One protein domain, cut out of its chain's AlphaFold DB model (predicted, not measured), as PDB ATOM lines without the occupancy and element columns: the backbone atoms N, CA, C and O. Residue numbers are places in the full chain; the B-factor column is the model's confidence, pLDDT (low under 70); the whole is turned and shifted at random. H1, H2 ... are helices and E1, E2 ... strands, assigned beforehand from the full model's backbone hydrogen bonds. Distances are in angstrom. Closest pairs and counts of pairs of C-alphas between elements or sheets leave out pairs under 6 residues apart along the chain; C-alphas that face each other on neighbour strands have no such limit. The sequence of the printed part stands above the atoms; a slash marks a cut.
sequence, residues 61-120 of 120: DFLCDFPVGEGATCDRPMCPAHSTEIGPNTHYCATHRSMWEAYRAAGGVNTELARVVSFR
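This is residues 61 to 120 of the 120 residues of an uncharacterized protein of Pseudorhodoferax sp. Leaf265 (UniProt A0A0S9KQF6). A small body of loops holds a two-stranded antiparallel hairpin, E2 and E3, with residues 94 to 101 of H1 near it; residues 102 to 107 and 110 to 120 stick out as an arm. The 60 printed residues have three named strands, then two named helices, a mixed class with under half of the residues in named elements. The whole is loose, radius of gyration of the C-alphas 13.1 A, spanning 39 by 23 by 22 A.

E2 is residues 84 to 87, 9.2 A, from C-alpha 84 at (6.444, -7.876, 17.874); E3 is 90 to 92, E1 67 to 69. H1 is 94 to 105, 16.4 A; H2 is 108 to 113, ending at C-alpha 113 (-13.040, -2.568, 27.036).

In the hairpin E2 and E3, N 86 and O 90 are within hydrogen-bond range, 2.9 A. E2 and H1 come closest at the C-alphas of Thr 84 and Arg 97, 7.1 A. H1 and H2 are close but not clearly touching, the closest C-alphas, Tyr 103 and Val 109, 7.5 A apart, at a steep tilt of 67 degrees. In H1 and H2 every O i to N i+4 pair is within hydrogen-bond range. E1 pairs with no named strand.

The farthest C-alphas, Ala 81 and Arg 120, are 40.9 A apart. The printed part has no cut; the link E1 to E2 is long, 14 residues. Residue 120 has pLDDT under 70.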
ATOM      1  N   ASP A  61      11.457  -3.108   8.070       95.31
ATOM      2  CA  ASP A  61      10.166  -3.503   7.476       95.31
ATOM      3  C   ASP A  61       8.936  -3.014   8.264       95.31
ATOM      4  O   ASP A  61       7.847  -2.883   7.704       95.31
ATOM      5  N   PHE A  62       9.099  -2.752   9.564       97.69
ATOM      6  CA  PHE A  62       8.028  -2.338  10.468       97.69
ATOM      7  C   PHE A  62       8.372  -1.050  11.209       97.69
ATOM      8  O   PHE A  62       9.529  -0.800  11.548       97.69
ATOM      9  N   LEU A  63       7.343  -0.276  11.551       98.12
ATOM     10  CA  LEU A  63       7.435   0.869  12.456       98.12
ATOM     11  C   LEU A  63       6.767   0.536  13.792       98.12
ATOM     12  O   LEU A  63       5.873  -0.302  13.864       98.12
ATOM     13  N   CYS A  64       7.242   1.150  14.877       98.38
ATOM     14  CA  CYS A  64       6.652   0.933  16.192       98.38
ATOM     15  C   CYS A  64       5.375   1.766  16.377       98.38
ATOM     16  O   CYS A  64       5.447   2.971  16.613       98.38
ATOM     17  N   ASP A  65       4.228   1.096  16.439       98.25
ATOM     18  CA  ASP A  65       2.898   1.720  16.520       98.25
ATOM     19  C   ASP A  65       2.472   2.111  17.948       98.25
ATOM     20  O   ASP A  65       1.294   2.339  18.230       98.25
ATOM     21  N   PHE A  66       3.400   2.116  18.909       97.31
ATOM     22  CA  PHE A  66       3.049   2.417  20.296       97.31
ATOM     23  C   PHE A  66       2.709   3.907  20.432       97.31
ATOM     24  O   PHE A  66       3.521   4.736  20.008       97.31
ATOM     25  N   PRO A  67       1.556   4.269  21.025       95.81
ATOM     26  CA  PRO A  67       1.149   5.663  21.152       95.81
ATOM     27  C   PRO A  67       2.037   6.401  22.158       95.81
ATOM     28  O   PRO A  67       2.183   5.973  23.302       95.81
ATOM     29  N   VAL A  68       2.592   7.543  21.752       95.31
ATOM     30  CA  VAL A  68       3.484   8.372  22.592       95.31
ATOM     31  C   VAL A  68       2.847   9.695  23.039       95.31
ATOM     32  O   VAL A  68       3.502  10.516  23.676       95.31
ATOM     33  N   GLY A  69       1.552   9.879  22.766       92.94
ATOM     34  CA  GLY A  69       0.788  11.089  23.086       92.94
ATOM     35  C   GLY A  69       0.486  11.936  21.850       92.94
ATOM     36  O   GLY A  69       1.048  11.709  20.787       92.94
ATOM     37  N   GLU A  70      -0.459  12.874  21.974       92.75
ATOM     38  CA  GLU A  70      -0.834  13.834  20.910       92.75
ATOM     39  C   GLU A  70      -1.219  13.203  19.554       92.75
ATOM     40  O   GLU A  70      -1.149  13.845  18.511       92.75
ATOM     41  N   GLY A  71      -1.658  11.941  19.560       92.69
ATOM     42  CA  GLY A  71      -1.978  11.198  18.337       92.69
ATOM     43  C   GLY A  71      -0.756  10.702  17.555       92.69
ATOM     44  O   GLY A  71      -0.928  10.213  16.444       92.69
ATOM     45  N   ALA A  72       0.450  10.806  18.120       96.00
ATOM     46  CA  ALA A  72       1.686  10.312  17.529       96.00
ATOM     47  C   ALA A  72       2.041   8.891  17.999       96.00
ATOM     48  O   ALA A  72       1.652   8.442  19.089       96.00
ATOM     49  N   THR A  73       2.838   8.214  17.178       97.38
ATOM     50  CA  THR A  73       3.411   6.884  17.411       97.38
ATOM     51  C   THR A  73       4.928   6.965  17.582       97.38
ATOM     52  O   THR A  73       5.556   7.992  17.337       97.38
ATOM     53  N   CYS A  74       5.532   5.894  18.094       97.44
ATOM     54  CA  CYS A  74       6.978   5.834  18.300       97.44
ATOM     55  C   CYS A  74       7.766   5.860  16.981       97.44
ATOM     56  O   CYS A  74       8.877   6.386  16.962       97.44
ATOM     57  N   ASP A  75       7.251   5.218  15.930       97.25
ATOM     58  CA  ASP A  75       7.817   5.178  14.575       97.25
ATOM     59  C   ASP A  75       9.276   4.699  14.482       97.25
ATOM     60  O   ASP A  75       9.974   4.937  13.499       97.25
ATOM     61  N   ARG A  76       9.767   3.974  15.495       97.62
ATOM     62  CA  ARG A  76      11.094   3.342  15.440       97.62
ATOM     63  C   ARG A  76      11.096   2.269  14.338       97.62
ATOM     64  O   ARG A  76      10.277   1.355  14.451       97.62
ATOM     65  N   PRO A  77      12.024   2.308  13.361       98.19
ATOM     66  CA  PRO A  77      12.135   1.282  12.329       98.19
ATOM     67  C   PRO A  77      12.727  -0.017  12.885       98.19
ATOM     68  O   PRO A  77      13.722  -0.020  13.621       98.19
ATOM     69  N   MET A  78      12.114  -1.142  12.528       98.19
ATOM     70  CA  MET A  78      12.398  -2.472  13.065       98.19
ATOM     71  C   MET A  78      12.341  -3.524  11.966       98.19
ATOM     72  O   MET A  78      11.454  -3.500  11.119       98.19
ATOM     73  N   CYS A  79      13.244  -4.498  12.031       96.88
ATOM     74  CA  CYS A  79      13.132  -5.707  11.227       96.88
ATOM     75  C   CYS A  79      12.164  -6.705  11.887       96.88
ATOM     76  O   CYS A  79      11.865  -6.567  13.081       96.88
ATOM     77  N   PRO A  80      11.743  -7.769  11.177       94.31
ATOM     78  CA  PRO A  80      10.852  -8.789  11.727       94.31
ATOM     79  C   PRO A  80      11.336  -9.403  13.048       94.31
ATOM     80  O   PRO A  80      10.527  -9.722  13.915       94.31
ATOM     81  N   ALA A  81      12.654  -9.525  13.241       94.25
ATOM     82  CA  ALA A  81      13.237 -10.081  14.463       94.25
ATOM     83  C   ALA A  81      13.169  -9.135  15.680       94.25
ATOM     84  O   ALA A  81      13.214  -9.607  16.814       94.25
ATOM     85  N   HIS A  82      13.074  -7.819  15.456       96.69
ATOM     86  CA  HIS A  82      12.996  -6.802  16.517       96.69
ATOM     87  C   HIS A  82      11.595  -6.202  16.685       96.69
ATOM     88  O   HIS A  82      11.344  -5.487  17.657       96.69
ATOM     89  N   SER A  83      10.676  -6.520  15.776       97.62
ATOM     90  CA  SER A  83       9.255  -6.213  15.901       97.62
ATOM     91  C   SER A  83       8.510  -7.293  16.684       97.62
ATOM     92  O   SER A  83       8.871  -8.469  16.666       97.62
ATOM     93  N   THR A  84       7.426  -6.920  17.354       97.62
ATOM     94  CA  THR A  84       6.444  -7.876  17.874       97.62
ATOM     95  C   THR A  84       5.052  -7.427  17.484       97.62
ATOM     96  O   THR A  84       4.623  -6.349  17.889       97.62
ATOM     97  N   GLU A  85       4.347  -8.261  16.722       97.00
ATOM     98  CA  GLU A  85       2.952  -8.015  16.372       97.00
ATOM     99  C   GLU A  85       2.063  -8.220  17.611       97.00
ATOM    100  O   GLU A  85       2.048  -9.293  18.221       97.00
ATOM    101  N   ILE A  86       1.352  -7.169  18.019       95.44
ATOM    102  CA  ILE A  86       0.432  -7.188  19.172       95.44
ATOM    103  C   ILE A  86      -1.043  -7.235  18.754       95.44
ATOM    104  O   ILE A  86      -1.909  -7.535  19.576       95.44
ATOM    105  N   GLY A  87      -1.317  -6.959  17.482       93.12
ATOM    106  CA  GLY A  87      -2.618  -7.001  16.827       93.12
ATOM    107  C   GLY A  87      -2.434  -6.870  15.312       93.12
ATOM    108  O   GLY A  87      -1.319  -6.586  14.881       93.12
ATOM    109  N   PRO A  88      -3.492  -7.065  14.505       94.38
ATOM    110  CA  PRO A  88      -3.373  -7.049  13.049       94.38
ATOM    111  C   PRO A  88      -2.692  -5.774  12.544       94.38
ATOM    112  O   PRO A  88      -3.194  -4.675  12.783       94.38
ATOM    113  N   ASN A  89      -1.561  -5.927  11.848       93.50
ATOM    114  CA  ASN A  89      -0.753  -4.810  11.341       93.50
ATOM    115  C   ASN A  89      -0.339  -3.797  12.428       93.50
ATOM    116  O   ASN A  89      -0.236  -2.609  12.144       93.50
ATOM    117  N   THR A  90      -0.143  -4.239  13.673       96.62
ATOM    118  CA  THR A  90       0.299  -3.384  14.785       96.62
ATOM    119  C   THR A  90       1.530  -3.989  15.446       96.62
ATOM    120  O   THR A  90       1.444  -5.044  16.080       96.62
ATOM    121  N   HIS A  91       2.672  -3.317  15.334       98.25
ATOM    122  CA  HIS A  91       3.975  -3.823  15.749       98.25
ATOM    123  C   HIS A  91       4.600  -2.930  16.812       98.25
ATOM    124  O   HIS A  91       4.728  -1.723  16.635       98.25
ATOM    125  N   TYR A  92       5.056  -3.516  17.918       98.44
ATOM    126  CA  TYR A  92       5.778  -2.796  18.967       98.44
ATOM    127  C   TYR A  92       7.252  -3.193  19.015       98.44
ATOM    128  O   TYR A  92       7.606  -4.357  18.818       98.44
ATOM    129  N   CYS A  93       8.108  -2.220  19.335       98.31
ATOM    130  CA  CYS A  93       9.513  -2.459  19.653       98.31
ATOM    131  C   CYS A  93       9.664  -3.155  21.003       98.31
ATOM    132  O   CYS A  93       8.742  -3.156  21.818       98.31
ATOM    133  N   ALA A  94      10.846  -3.705  21.284       97.19
ATOM    134  CA  ALA A  94      11.101  -4.434  22.528       97.19
ATOM    135  C   ALA A  94      10.734  -3.628  23.791       97.19
ATOM    136  O   ALA A  94      10.105  -4.164  24.707       97.19
ATOM    137  N   THR A  95      11.064  -2.332  23.819       97.44
ATOM    138  CA  THR A  95      10.722  -1.435  24.930       97.44
ATOM    139  C   THR A  95       9.211  -1.284  25.077       97.44
ATOM    140  O   THR A  95       8.664  -1.553  26.145       97.44
ATOM    141  N   HIS A  96       8.510  -0.919  24.006       98.25
ATOM    142  CA  HIS A  96       7.071  -0.673  24.062       98.25
ATOM    143  C   HIS A  96       6.239  -1.949  24.216       98.25
ATOM    144  O   HIS A  96       5.198  -1.928  24.870       98.25
ATOM    145  N   ARG A  97       6.738  -3.091  23.735       97.50
ATOM    146  CA  ARG A  97       6.195  -4.414  24.059       97.50
ATOM    147  C   ARG A  97       6.207  -4.655  25.564       97.50
ATOM    148  O   ARG A  97       5.186  -5.060  26.106       97.50
ATOM    149  N   SER A  98       7.320  -4.379  26.249       97.69
ATOM    150  CA  SER A  98       7.396  -4.582  27.703       97.69
ATOM    151  C   SER A  98       6.401  -3.699  28.470       97.69
ATOM    152  O   SER A  98       5.760  -4.160  29.415       97.69
ATOM    153  N   MET A  99       6.196  -2.457  28.016       97.00
ATOM    154  CA  MET A  99       5.199  -1.548  28.592       97.00
ATOM    155  C   MET A  99       3.771  -2.049  28.350       97.00
ATOM    156  O   MET A  99       2.956  -2.071  29.273       97.00
ATOM    157  N   TRP A 100       3.478  -2.500  27.130       95.94
ATOM    158  CA  TRP A 100       2.195  -3.096  26.773       95.94
ATOM    159  C   TRP A 100       1.886  -4.354  27.591       95.94
ATOM    160  O   TRP A 100       0.780  -4.504  28.109       95.94
ATOM    161  N   GLU A 101       2.863  -5.243  27.759       96.56
ATOM    162  CA  GLU A 101       2.725  -6.453  28.567       96.56
ATOM    163  C   GLU A 101       2.417  -6.118  30.029       96.56
ATOM    164  O   GLU A 101       1.501  -6.712  30.603       96.56
ATOM    165  N   ALA A 102       3.110  -5.133  30.609       96.44
ATOM    166  CA  ALA A 102       2.844  -4.661  31.965       96.44
ATOM    167  C   ALA A 102       1.430  -4.069  32.102       96.44
ATOM    168  O   ALA A 102       0.692  -4.430  33.021       96.44
ATOM    169  N   TYR A 103       1.017  -3.218  31.159       94.75
ATOM    170  CA  TYR A 103      -0.328  -2.639  31.122       94.75
ATOM    171  C   TYR A 103      -1.420  -3.715  31.022       94.75
ATOM    172  O   TYR A 103      -2.416  -3.689  31.752       94.75
ATOM    173  N   ARG A 104      -1.217  -4.707  30.150       94.81
ATOM    174  CA  ARG A 104      -2.148  -5.819  29.962       94.81
ATOM    175  C   ARG A 104      -2.224  -6.706  31.204       94.81
ATOM    176  O   ARG A 104      -3.324  -7.061  31.617       94.81
ATOM    177  N   ALA A 105      -1.085  -7.027  31.821       95.81
ATOM    178  CA  ALA A 105      -1.021  -7.814  33.054       95.81
ATOM    179  C   ALA A 105      -1.705  -7.108  34.237       95.81
ATOM    180  O   ALA A 105      -2.335  -7.765  35.061       95.81
ATOM    181  N   ALA A 106      -1.653  -5.773  34.282       96.19
ATOM    182  CA  ALA A 106      -2.375  -4.962  35.261       96.19
ATOM    183  C   ALA A 106      -3.897  -4.879  35.008       96.19
ATOM    184  O   ALA A 106      -4.609  -4.219  35.762       96.19
ATOM    185  N   GLY A 107      -4.420  -5.527  33.959       94.12
ATOM    186  CA  GLY A 107      -5.846  -5.516  33.624       94.12
ATOM    187  C   GLY A 107      -6.309  -4.261  32.877       94.12
ATOM    188  O   GLY A 107      -7.517  -4.033  32.759       94.12
ATOM    189  N   GLY A 108      -5.379  -3.459  32.346       91.19
ATOM    190  CA  GLY A 108      -5.694  -2.219  31.637       91.19
ATOM    191  C   GLY A 108      -6.629  -2.434  30.445       91.19
ATOM    192  O   GLY A 108      -7.646  -1.758  30.334       91.19
ATOM    193  N   VAL A 109      -6.376  -3.470  29.637       89.94
ATOM    194  CA  VAL A 109      -7.222  -3.812  28.477       89.94
ATOM    195  C   VAL A 109      -8.674  -4.072  28.882       89.94
ATOM    196  O   VAL A 109      -9.588  -3.532  28.269       89.94
ATOM    197  N   ASN A 110      -8.902  -4.851  29.941       90.81
ATOM    198  CA  ASN A 110     -10.259  -5.140  30.416       90.81
ATOM    199  C   ASN A 110     -10.959  -3.874  30.919       90.81
ATOM    200  O   ASN A 110     -12.162  -3.714  30.729       90.81
ATOM    201  N   THR A 111     -10.198  -2.974  31.544       91.19
ATOM    202  CA  THR A 111     -10.712  -1.700  32.054       91.19
ATOM    203  C   THR A 111     -11.153  -0.785  30.915       91.19
ATOM    204  O   THR A 111     -12.219  -0.181  31.014       91.19
ATOM    205  N   GLU A 112     -10.386  -0.707  29.825       89.00
ATOM    206  CA  GLU A 112     -10.773   0.084  28.650       89.00
ATOM    207  C   GLU A 112     -11.936  -0.551  27.889       89.00
ATOM    208  O   GLU A 112     -12.894   0.138  27.552       89.00
ATOM    209  N   LEU A 113     -11.929  -1.873  27.693       88.00
ATOM    210  CA  LEU A 113     -13.040  -2.568  27.036       88.00
ATOM    211  C   LEU A 113     -14.359  -2.416  27.804       88.00
ATOM    212  O   LEU A 113     -15.403  -2.259  27.181       88.00
ATOM    213  N   ALA A 114     -14.327  -2.386  29.140       89.31
ATOM    214  CA  ALA A 114     -15.516  -2.137  29.958       89.31
ATOM    215  C   ALA A 114     -16.125  -0.736  29.750       89.31
ATOM    216  O   ALA A 114     -17.284  -0.512  30.096       89.31
ATOM    217  N   ARG A 115     -15.359   0.211  29.193       89.06
ATOM    218  CA  ARG A 115     -15.813   1.573  28.869       89.06
ATOM    219  C   ARG A 115     -16.370   1.688  27.453       89.06
ATOM    220  O   ARG A 115     -17.002   2.695  27.134       89.06
ATOM    221  N   VAL A 116     -16.158   0.682  26.607       87.94
ATOM    222  CA  VAL A 116     -16.688   0.660  25.244       87.94
ATOM    223  C   VAL A 116     -18.155   0.241  25.291       87.94
ATOM    224  O   VAL A 116     -18.487  -0.895  25.623       87.94
ATOM    225  N   VAL A 117     -19.059   1.156  24.934       84.50
ATOM    226  CA  VAL A 117     -20.473   0.823  24.721       84.50
ATOM    227  C   VAL A 117     -20.585   0.138  23.362       84.50
ATOM    228  O   VAL A 117     -20.359   0.767  22.330       84.50
ATOM    229  N   SER A 118     -20.912  -1.154  23.345       79.94
ATOM    230  CA  SER A 118     -21.161  -1.871  22.093       79.94
ATOM    231  C   SER A 118     -22.345  -1.236  21.364       79.94
ATOM    232  O   SER A 118     -23.431  -1.118  21.941       79.94
ATOM    233  N   PHE A 119     -22.154  -0.858  20.101       74.62
ATOM    234  CA  PHE A 119     -23.265  -0.473  19.236       74.62
ATOM    235  C   PHE A 119     -24.226  -1.656  19.089       74.62
ATOM    236  O   PHE A 119     -23.792  -2.806  18.984       74.62
ATOM    237  N   ARG A 120     -25.523  -1.361  19.159       57.19
ATOM    238  CA  ARG A 120     -26.609  -2.337  19.093       57.19
ATOM    239  C   ARG A 120     -27.251  -2.326  17.718       57.19
ATOM    240  O   ARG A 120     -27.366  -1.214  17.159       57.19
TER     241      ARG A 120